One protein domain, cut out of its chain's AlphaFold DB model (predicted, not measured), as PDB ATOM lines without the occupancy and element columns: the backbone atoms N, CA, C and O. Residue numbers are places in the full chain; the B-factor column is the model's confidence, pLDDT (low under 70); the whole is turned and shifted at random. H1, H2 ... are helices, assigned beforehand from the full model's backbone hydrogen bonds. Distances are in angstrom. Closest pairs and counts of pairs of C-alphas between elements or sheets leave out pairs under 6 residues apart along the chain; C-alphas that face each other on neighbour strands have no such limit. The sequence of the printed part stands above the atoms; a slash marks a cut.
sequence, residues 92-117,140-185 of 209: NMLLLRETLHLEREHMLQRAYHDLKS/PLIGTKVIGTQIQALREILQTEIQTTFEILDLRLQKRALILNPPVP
ATOM      1  N   ASN A  92      21.513  41.915 -22.188       94.81
ATOM      2  CA  ASN A  92      20.373  41.001 -22.260       94.81
ATOM      3  C   ASN A  92      19.557  40.989 -20.956       94.81
ATOM      4  O   ASN A  92      18.332  40.969 -21.001       94.81
ATOM      5  N   MET A  93      20.222  41.024 -19.797       92.81
ATOM      6  CA  MET A  93      19.548  41.087 -18.496       92.81
ATOM      7  C   MET A  93      18.792  42.411 -18.306       92.81
ATOM      8  O   MET A  93      17.678  42.407 -17.788       92.81
ATOM      9  N   LEU A  94      19.381  43.541 -18.713       93.44
ATOM     10  CA  LEU A  94      18.700  44.839 -18.671       93.44
ATOM     11  C   LEU A  94      17.459  44.836 -19.566       93.44
ATOM     12  O   LEU A  94      16.378  45.170 -19.090       93.44
ATOM     13  N   LEU A  95      17.599  44.357 -20.804       94.31
ATOM     14  CA  LEU A  95      16.485  44.224 -21.737       94.31
ATOM     15  C   LEU A  95      15.367  43.353 -21.151       94.31
ATOM     16  O   LEU A  95      14.214  43.758 -21.166       94.31
ATOM     17  N   LEU A  96      15.704  42.194 -20.578       90.94
ATOM     18  CA  LEU A  96      14.725  41.303 -19.952       90.94
ATOM     19  C   LEU A  96      13.947  41.994 -18.820       90.94
ATOM     20  O   LEU A  96      12.739  41.815 -18.684       90.94
ATOM     21  N   ARG A  97      14.626  42.796 -17.992       89.69
ATOM     22  CA  ARG A  97      13.963  43.559 -16.925       89.69
ATOM     23  C   ARG A  97      12.997  44.596 -17.486       89.69
ATOM     24  O   ARG A  97      11.892  44.732 -16.965       89.69
ATOM     25  N   GLU A  98      13.398  45.303 -18.537       92.56
ATOM     26  CA  GLU A  98      12.560  46.298 -19.212       92.56
ATOM     27  C   GLU A  98      11.336  45.654 -19.873       92.56
ATOM     28  O   GLU A  98      10.216  46.120 -19.665       92.56
ATOM     29  N   THR A  99      11.511  44.544 -20.600       90.19
ATOM     30  CA  THR A  99      10.390  43.840 -21.242       90.19
ATOM     31  C   THR A  99       9.377  43.356 -20.213       90.19
ATOM     32  O   THR A  99       8.177  43.555 -20.386       90.19
ATOM     33  N   LEU A 100       9.843  42.793 -19.098       84.75
ATOM     34  CA  LEU A 100       8.962  42.299 -18.039       84.75
ATOM     35  C   LEU A 100       8.259  43.430 -17.282       84.75
ATOM     36  O   LEU A 100       7.115  43.271 -16.852       84.75
ATOM     37  N   HIS A 101       8.909  44.587 -17.140       85.19
ATOM     38  CA  HIS A 101       8.260  45.781 -16.609       85.19
ATOM     39  C   HIS A 101       7.089  46.216 -17.499       85.19
ATOM     40  O   HIS A 101       5.978  46.402 -17.001       85.19
ATOM     41  N   LEU A 102       7.309  46.303 -18.813       90.06
ATOM     42  CA  LEU A 102       6.267  46.658 -19.780       90.06
ATOM     43  C   LEU A 102       5.121  45.638 -19.791       90.06
ATOM     44  O   LEU A 102       3.947  46.012 -19.776       90.06
ATOM     45  N   GLU A 103       5.429  44.341 -19.757       85.56
ATOM     46  CA  GLU A 103       4.413  43.284 -19.682       85.56
ATOM     47  C   GLU A 103       3.532  43.414 -18.434       85.56
ATOM     48  O   GLU A 103       2.308  43.251 -18.509       85.56
ATOM     49  N   ARG A 104       4.137  43.760 -17.291       81.88
ATOM     50  CA  ARG A 104       3.420  44.014 -16.039       81.88
ATOM     51  C   ARG A 104       2.479  45.208 -16.159       81.88
ATOM     52  O   ARG A 104       1.324  45.111 -15.744       81.88
ATOM     53  N   GLU A 105       2.941  46.316 -16.726       85.00
ATOM     54  CA  GLU A 105       2.108  47.502 -16.950       85.00
ATOM     55  C   GLU A 105       0.927  47.187 -17.871       85.00
ATOM     56  O   GLU A 105      -0.219  47.501 -17.541       85.00
ATOM     57  N   HIS A 106       1.167  46.467 -18.968       86.94
ATOM     58  CA  HIS A 106       0.112  46.021 -19.877       86.94
ATOM     59  C   HIS A 106      -0.891  45.073 -19.210       86.94
ATOM     60  O   HIS A 106      -2.090  45.135 -19.485       86.94
ATOM     61  N   MET A 107      -0.437  44.174 -18.336       79.31
ATOM     62  CA  MET A 107      -1.321  43.314 -17.542       79.31
ATOM     63  C   MET A 107      -2.217  44.123 -16.605       79.31
ATOM     64  O   MET A 107      -3.424  43.888 -16.562       79.31
ATOM     65  N   LEU A 108      -1.650  45.098 -15.891       77.19
ATOM     66  CA  LEU A 108      -2.408  45.974 -14.997       77.19
ATOM     67  C   LEU A 108      -3.432  46.815 -15.763       77.19
ATOM     68  O   LEU A 108      -4.580  46.923 -15.333       77.19
ATOM     69  N   GLN A 109      -3.050  47.360 -16.918       85.31
ATOM     70  CA  GLN A 109      -3.959  48.100 -17.795       85.31
ATOM     71  C   GLN A 109      -5.124  47.228 -18.278       85.31
ATOM     72  O   GLN A 109      -6.269  47.674 -18.234       85.31
ATOM     73  N   ARG A 110      -4.852  45.980 -18.690       82.81
ATOM     74  CA  ARG A 110      -5.893  45.015 -19.085       82.81
ATOM     75  C   ARG A 110      -6.846  44.713 -17.933       82.81
ATOM     76  O   ARG A 110      -8.047  44.895 -18.089       82.81
ATOM     77  N   ALA A 111      -6.319  44.373 -16.756       76.25
ATOM     78  CA  ALA A 111      -7.142  44.113 -15.576       76.25
ATOM     79  C   ALA A 111      -8.002  45.331 -15.184       76.25
ATOM     80  O   ALA A 111      -9.166  45.180 -14.819       76.25
ATOM     81  N   TYR A 112      -7.454  46.547 -15.296       76.75
ATOM     82  CA  TYR A 112      -8.194  47.785 -15.050       76.75
ATOM     83  C   TYR A 112      -9.290  48.032 -16.095       76.75
ATOM     84  O   TYR A 112     -10.398  48.433 -15.740       76.75
ATOM     85  N   HIS A 113      -9.014  47.775 -17.375       81.00
ATOM     86  CA  HIS A 113     -10.014  47.857 -18.438       81.00
ATOM     87  C   HIS A 113     -11.145  46.842 -18.223       81.00
ATOM     88  O   HIS A 113     -12.315  47.204 -18.324       81.00
ATOM     89  N   ASP A 114     -10.817  45.607 -17.850       77.69
ATOM     90  CA  ASP A 114     -11.794  44.549 -17.569       77.69
ATOM     91  C   ASP A 114     -12.689  44.894 -16.367       77.69
ATOM     92  O   ASP A 114     -13.881  44.599 -16.376       77.69
ATOM     93  N   LEU A 115     -12.139  45.582 -15.361       71.00
ATOM     94  CA  LEU A 115     -12.894  46.143 -14.232       71.00
ATOM     95  C   LEU A 115     -13.791  47.324 -14.634       71.00
ATOM     96  O   LEU A 115     -14.831  47.542 -14.012       71.00
ATOM     97  N   LYS A 116     -13.373  48.115 -15.629       70.69
ATOM     98  CA  LYS A 116     -14.057  49.343 -16.059       70.69
ATOM     99  C   LYS A 116     -15.091  49.107 -17.160       70.69
ATOM    100  O   LYS A 116     -15.976  49.946 -17.317       70.69
ATOM    101  N   SER A 117     -14.999  47.999 -17.897       58.94
ATOM    102  CA  SER A 117     -15.971  47.595 -18.915       58.94
ATOM    103  C   SER A 117     -17.342  47.368 -18.264       58.94
ATOM    104  O   SER A 117     -17.518  46.395 -17.524       58.94
ATOM    105  N   PRO A 140     -12.163  38.553  -5.697       63.94
ATOM    106  CA  PRO A 140     -11.078  37.765  -5.109       63.94
ATOM    107  C   PRO A 140     -10.440  36.796  -6.114       63.94
ATOM    108  O   PRO A 140      -9.240  36.550  -6.036       63.94
ATOM    109  N   LEU A 141     -11.196  36.290  -7.095       64.88
ATOM    110  CA  LEU A 141     -10.681  35.403  -8.148       64.88
ATOM    111  C   LEU A 141      -9.777  36.135  -9.152       64.88
ATOM    112  O   LEU A 141      -8.822  35.553  -9.664       64.88
ATOM    113  N   ILE A 142     -10.066  37.405  -9.440       68.44
ATOM    114  CA  ILE A 142      -9.205  38.250 -10.280       68.44
ATOM    115  C   ILE A 142      -7.929  38.602  -9.507       68.44
ATOM    116  O   ILE A 142      -6.832  38.462 -10.044       68.44
ATOM    117  N   GLY A 143      -8.057  38.962  -8.225       71.12
ATOM    118  CA  GLY A 143      -6.919  39.236  -7.348       71.12
ATOM    119  C   GLY A 143      -5.956  38.051  -7.231       71.12
ATOM    120  O   GLY A 143      -4.756  38.217  -7.433       71.12
ATOM    121  N   THR A 144      -6.464  36.838  -6.984       78.50
ATOM    122  CA  THR A 144      -5.617  35.636  -6.872       78.50
ATOM    123  C   THR A 144      -4.924  35.277  -8.183       78.50
ATOM    124  O   THR A 144      -3.755  34.894  -8.158       78.50
ATOM    125  N   LYS A 145      -5.587  35.456  -9.335       76.75
ATOM    126  CA  LYS A 145      -4.968  35.249 -10.655       76.75
ATOM    127  C   LYS A 145      -3.844  36.245 -10.927       76.75
ATOM    128  O   LYS A 145      -2.752  35.819 -11.293       76.75
ATOM    129  N   VAL A 146      -4.076  37.539 -10.698       78.25
ATOM    130  CA  VAL A 146      -3.061  38.588 -10.911       78.25
ATOM    131  C   VAL A 146      -1.855  38.371  -9.992       78.25
ATOM    132  O   VAL A 146      -0.711  38.393 -10.450       78.25
ATOM    133  N   ILE A 147      -2.091  38.076  -8.711       82.44
ATOM    134  CA  ILE A 147      -1.024  37.779  -7.745       82.44
ATOM    135  C   ILE A 147      -0.249  36.522  -8.161       82.44
ATOM    136  O   ILE A 147       0.980  36.539  -8.161       82.44
ATOM    137  N   GLY A 148      -0.942  35.456  -8.574       83.44
ATOM    138  CA  GLY A 148      -0.309  34.222  -9.042       83.44
ATOM    139  C   GLY A 148       0.605  34.451 -10.247       83.44
ATOM    140  O   GLY A 148       1.759  34.026 -10.236       83.44
ATOM    141  N   THR A 149       0.136  35.200 -11.249       78.88
ATOM    142  CA  THR A 149       0.957  35.562 -12.415       78.88
ATOM    143  C   THR A 149       2.157  36.432 -12.043       78.88
ATOM    144  O   THR A 149       3.246  36.240 -12.577       78.88
ATOM    145  N   GLN A 150       1.993  37.342 -11.078       82.00
ATOM    146  CA  GLN A 150       3.073  38.207 -10.614       82.00
ATOM    147  C   GLN A 150       4.171  37.420  -9.894       82.00
ATOM    148  O   GLN A 150       5.356  37.683 -10.099       82.00
ATOM    149  N   ILE A 151       3.782  36.468  -9.044       87.69
ATOM    150  CA  ILE A 151       4.714  35.588  -8.330       87.69
ATOM    151  C   ILE A 151       5.498  34.739  -9.332       87.69
ATOM    152  O   ILE A 151       6.716  34.618  -9.204       87.69
ATOM    153  N   GLN A 152       4.822  34.196 -10.345       85.12
ATOM    154  CA  GLN A 152       5.468  33.386 -11.371       85.12
ATOM    155  C   GLN A 152       6.479  34.205 -12.193       85.12
ATOM    156  O   GLN A 152       7.622  33.779 -12.335       85.12
ATOM    157  N   ALA A 153       6.116  35.415 -12.628       80.75
ATOM    158  CA  ALA A 153       7.032  36.307 -13.340       80.75
ATOM    159  C   ALA A 153       8.262  36.685 -12.491       80.75
ATOM    160  O   ALA A 153       9.392  36.660 -12.971       80.75
ATOM    161  N   LEU A 154       8.072  36.987 -11.199       86.62
ATOM    162  CA  LEU A 154       9.188  37.287 -10.292       86.62
ATOM    163  C   LEU A 154      10.118  36.090 -10.107       86.62
ATOM    164  O   LEU A 154      11.336  36.257 -10.059       86.62
ATOM    165  N   ARG A 155       9.558  34.882 -10.018       90.75
ATOM    166  CA  ARG A 155      10.345  33.654  -9.926       90.75
ATOM    167  C   ARG A 155      11.237  33.478 -11.154       90.75
ATOM    168  O   ARG A 155      12.415  33.167 -10.998       90.75
ATOM    169  N   GLU A 156      10.698  33.707 -12.347       86.94
ATOM    170  CA  GLU A 156      11.442  33.610 -13.607       86.94
ATOM    171  C   GLU A 156      12.554  34.669 -13.701       86.94
ATOM    172  O   GLU A 156      13.682  34.341 -14.073       86.94
ATOM    173  N   ILE A 157      12.296  35.908 -13.266       87.12
ATOM    174  CA  ILE A 157      13.323  36.967 -13.184       87.12
ATOM    175  C   ILE A 157      14.454  36.560 -12.252       87.12
ATOM    176  O   ILE A 157      15.620  36.619 -12.622       87.12
ATOM    177  N   LEU A 158      14.122  36.145 -11.031       91.75
ATOM    178  CA  LEU A 158      15.139  35.798 -10.045       91.75
ATOM    179  C   LEU A 158      15.973  34.612 -10.520       91.75
ATOM    180  O   LEU A 158      17.194  34.630 -10.396       91.75
ATOM    181  N   GLN A 159      15.337  33.602 -11.113       93.94
ATOM    182  CA  GLN A 159      16.042  32.446 -11.649       93.94
ATOM    183  C   GLN A 159      16.982  32.831 -12.801       93.94
ATOM    184  O   GLN A 159      18.131  32.392 -12.826       93.94
ATOM    185  N   THR A 160      16.523  33.669 -13.732       91.75
ATOM    186  CA  THR A 160      17.346  34.141 -14.855       91.75
ATOM    187  C   THR A 160      18.474  35.064 -14.396       91.75
ATOM    188  O   THR A 160      19.578  34.985 -14.930       91.75
ATOM    189  N   GLU A 161      18.252  35.889 -13.375       94.00
ATOM    190  CA  GLU A 161      19.274  36.755 -12.784       94.00
ATOM    191  C   GLU A 161      20.349  35.954 -12.050       94.00
ATOM    192  O   GLU A 161      21.541  36.176 -12.266       94.00
ATOM    193  N   ILE A 162      19.953  34.969 -11.242       95.81
ATOM    194  CA  ILE A 162      20.895  34.045 -10.604       95.81
ATOM    195  C   ILE A 162      21.732  33.346 -11.681       95.81
ATOM    196  O   ILE A 162      22.958  33.377 -11.626       95.81
ATOM    197  N   GLN A 163      21.090  32.794 -12.710       96.25
ATOM    198  CA  GLN A 163      21.800  32.107 -13.788       96.25
ATOM    199  C   GLN A 163      22.775  33.042 -14.524       96.25
ATOM    200  O   GLN A 163      23.949  32.722 -14.698       96.25
ATOM    201  N   THR A 164      22.317  34.235 -14.906       95.81
ATOM    202  CA  THR A 164      23.136  35.207 -15.642       95.81
ATOM    203  C   THR A 164      24.299  35.732 -14.801       95.81
ATOM    204  O   THR A 164      25.384  35.974 -15.329       95.81
ATOM    205  N   THR A 165      24.111  35.911 -13.490       96.25
ATOM    206  CA  THR A 165      25.190  36.354 -12.599       96.25
ATOM    207  C   THR A 165      26.271  35.288 -12.459       96.25
ATOM    208  O   THR A 165      27.447  35.641 -12.546       96.25
ATOM    209  N   PHE A 166      25.909  34.006 -12.345       98.00
ATOM    210  CA  PHE A 166      26.880  32.908 -12.389       98.00
ATOM    211  C   PHE A 166      27.655  32.880 -13.708       98.00
ATOM    212  O   PHE A 166      28.881  32.864 -13.691       98.00
ATOM    213  N   GLU A 167      26.973  33.002 -14.845       97.62
ATOM    214  CA  GLU A 167      27.635  33.050 -16.155       97.62
ATOM    215  C   GLU A 167      28.597  34.245 -16.288       97.62
ATOM    216  O   GLU A 167      29.701  34.112 -16.813       97.62
ATOM    217  N   ILE A 168      28.219  35.425 -15.783       97.62
ATOM    218  CA  ILE A 168      29.100  36.603 -15.759       97.62
ATOM    219  C   ILE A 168      30.316  36.365 -14.855       97.62
ATOM    220  O   ILE A 168      31.420  36.807 -15.186       97.62
ATOM    221  N   LEU A 169      30.130  35.710 -13.708       97.75
ATOM    222  CA  LEU A 169      31.228  35.365 -12.809       97.75
ATOM    223  C   LEU A 169      32.189  34.375 -13.466       97.75
ATOM    224  O   LEU A 169      33.395  34.598 -13.392       97.75
ATOM    225  N   ASP A 170      31.678  33.372 -14.176       97.94
ATOM    226  CA  ASP A 170      32.496  32.422 -14.932       97.94
ATOM    227  C   ASP A 170      33.301  33.124 -16.029       97.94
ATOM    228  O   ASP A 170      34.516  32.937 -16.123       97.94
ATOM    229  N   LEU A 171      32.675  34.015 -16.806       97.81
ATOM    230  CA  LEU A 171      33.375  34.823 -17.813       97.81
ATOM    231  C   LEU A 171      34.470  35.694 -17.182       97.81
ATOM    232  O   LEU A 171      35.576  35.812 -17.717       97.81
ATOM    233  N   ARG A 172      34.196  36.291 -16.017       97.06
ATOM    234  CA  ARG A 172      35.185  37.075 -15.265       97.06
ATOM    235  C   ARG A 172      36.320  36.208 -14.738       97.06
ATOM    236  O   ARG A 172      37.467  36.651 -14.780       97.06
ATOM    237  N   LEU A 173      36.023  35.004 -14.262       96.94
ATOM    238  CA  LEU A 173      37.017  34.045 -13.795       96.94
ATOM    239  C   LEU A 173      37.929  33.628 -14.949       96.94
ATOM    240  O   LEU A 173      39.147  33.736 -14.821       96.94
ATOM    241  N   GLN A 174      37.358  33.260 -16.099       96.06
ATOM    242  CA  GLN A 174      38.110  32.940 -17.316       96.06
ATOM    243  C   GLN A 174      38.997  34.112 -17.750       96.06
ATOM    244  O   GLN A 174      40.192  33.944 -17.985       96.06
ATOM    245  N   LYS A 175      38.450  35.333 -17.765       95.50
ATOM    246  CA  LYS A 175      39.207  36.545 -18.100       95.50
ATOM    247  C   LYS A 175      40.369  36.779 -17.135       95.50
ATOM    248  O   LYS A 175      41.463  37.131 -17.566       95.50
ATOM    249  N   ARG A 176      40.155  36.589 -15.830       95.44
ATOM    250  CA  ARG A 176      41.215  36.712 -14.818       95.44
ATOM    251  C   ARG A 176      42.288  35.644 -14.995       95.44
ATOM    252  O   ARG A 176      43.462  35.992 -14.941       95.44
ATOM    253  N   ALA A 177      41.904  34.397 -15.253       93.69
ATOM    254  CA  ALA A 177      42.840  33.306 -15.507       93.69
ATOM    255  C   ALA A 177      43.736  33.583 -16.727       93.69
ATOM    256  O   ALA A 177      44.937  33.328 -16.666       93.69
ATOM    257  N   LEU A 178      43.183  34.170 -17.795       92.25
ATOM    258  CA  LEU A 178      43.965  34.596 -18.960       92.25
ATOM    259  C   LEU A 178      44.922  35.748 -18.631       92.25
ATOM    260  O   LEU A 178      46.089  35.686 -18.994       92.25
ATOM    261  N   ILE A 179      44.472  36.775 -17.902       90.94
ATOM    262  CA  ILE A 179      45.328  37.922 -17.534       90.94
ATOM    263  C   ILE A 179      46.522  37.495 -16.668       90.94
ATOM    264  O   ILE A 179      47.593  38.088 -16.768       90.94
ATOM    265  N   LEU A 180      46.346  36.482 -15.815       90.31
ATOM    266  CA  LEU A 180      47.421  35.938 -14.982       90.31
ATOM    267  C   LEU A 180      48.462  35.144 -15.786       90.31
ATOM    268  O   LEU A 180      49.575  34.961 -15.302       90.31
ATOM    269  N   ASN A 181      48.123  34.713 -17.003       86.25
ATOM    270  CA  ASN A 181      48.999  33.956 -17.896       86.25
ATOM    271  C   ASN A 181      49.181  34.702 -19.231       86.25
ATOM    272  O   ASN A 181      48.707  34.229 -20.268       86.25
ATOM    273  N   PRO A 182      49.830  35.883 -19.237       83.50
ATOM    274  CA  PRO A 182      50.064  36.611 -20.474       83.50
ATOM    275  C   PRO A 182      51.072  35.856 -21.358       83.50
ATOM    276  O   PRO A 182      52.043  35.294 -20.836       83.50
ATOM    277  N   PRO A 183      50.901  35.864 -22.692       82.19
ATOM    278  CA  PRO A 183      51.891  35.293 -23.594       82.19
ATOM    279  C   PRO A 183      53.215  36.052 -23.457       82.19
ATOM    280  O   PRO A 183      53.238  37.286 -23.435       82.19
ATOM    281  N   VAL A 184      54.326  35.318 -23.362       76.12
ATOM    282  CA  VAL A 184      55.666  35.915 -23.302       76.12
ATOM    283  C   VAL A 184      55.949  36.600 -24.645       76.12
ATOM    284  O   VAL A 184      55.925  35.924 -25.677       76.12
ATOM    285  N   PRO A 185      56.222  37.919 -24.677       68.31
ATOM    286  CA  PRO A 185      56.564  38.602 -25.917       68.31
ATOM    287  C   PRO A 185      57.858  38.022 -26.493       68.31
ATOM    288  O   PRO A 185      58.858  37.906 -25.785       68.31
TER     289      PRO A 185
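AT A GLANCE: This is residues 92 to 117 and 140 to 185 of the 209 residues of an uncharacterized protein of Gopherus agassizii (Agassiz's desert tortoise) (UniProt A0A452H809). Two long helices lie side by side, their lines only 6 degrees from each other and running opposite ways, H1 beside one part of the longer H2; the far part of H2 and the tail after it, residues 166 to 185, stick out past H1 as a free arm that makes much of the length. The printed part has 72 residues with two named helices, H1 then H2, and no named strand, and its class is all helix. The whole is an extended rod, with a radius of gyration of the C-alphas of 20.5 A and spans of 73 by 18 by 6 A.

IN THESE COORDINATES: Find C-alpha 92 at (20.373, 41.001, -22.260); from there H1, residues 92 to 116, runs 36.0 A to C-alpha 116 at (-14.057, 49.343, -16.059), with x falling along the way. After Ser 117 the numbering jumps to Pro 140, whose C-alpha is at (-11.078, 37.765, -5.109). There H2, residues 140 to 180, begins, and x now rises over 59.4 A to C-alpha 180 at (47.421, 35.938, -14.982). Residues 181 to 185 follow it outside any named element.

HOW THE PARTS SIT: Look at Met 93 and Glu 161: their C-alphas, 7.2 A apart, are the closest of H1 and H2. The two helices touch, with 5 pairs of C-alphas within 8 A. H1 touches H2 with residues 93 to 104 alone, and H2 touches H1 with residues 150 to 164 alone. Their lines stand at a shallow tilt of 6 degrees, opposite ways, with 18.0 A from centre to centre. In both H1 and H2 every backbone O i to N i+4 pair is within hydrogen-bond range.

THE WHOLE: The two C-alphas farthest apart are those of Ser 117 and Pro 185, at 73.4 A. Residues 118 to 139 are not printed, and C-alphas 117 and 140 are 17.6 A apart across this cut. Residues 166 to 185, of which 166 to 180 belong to H2, stand free; the body without them spans 42 by 19 by 5 A. The mean pLDDT of the printed part is 86.0, and you will find values under 70 at residue 117, residues 140 to 142 and residue 185.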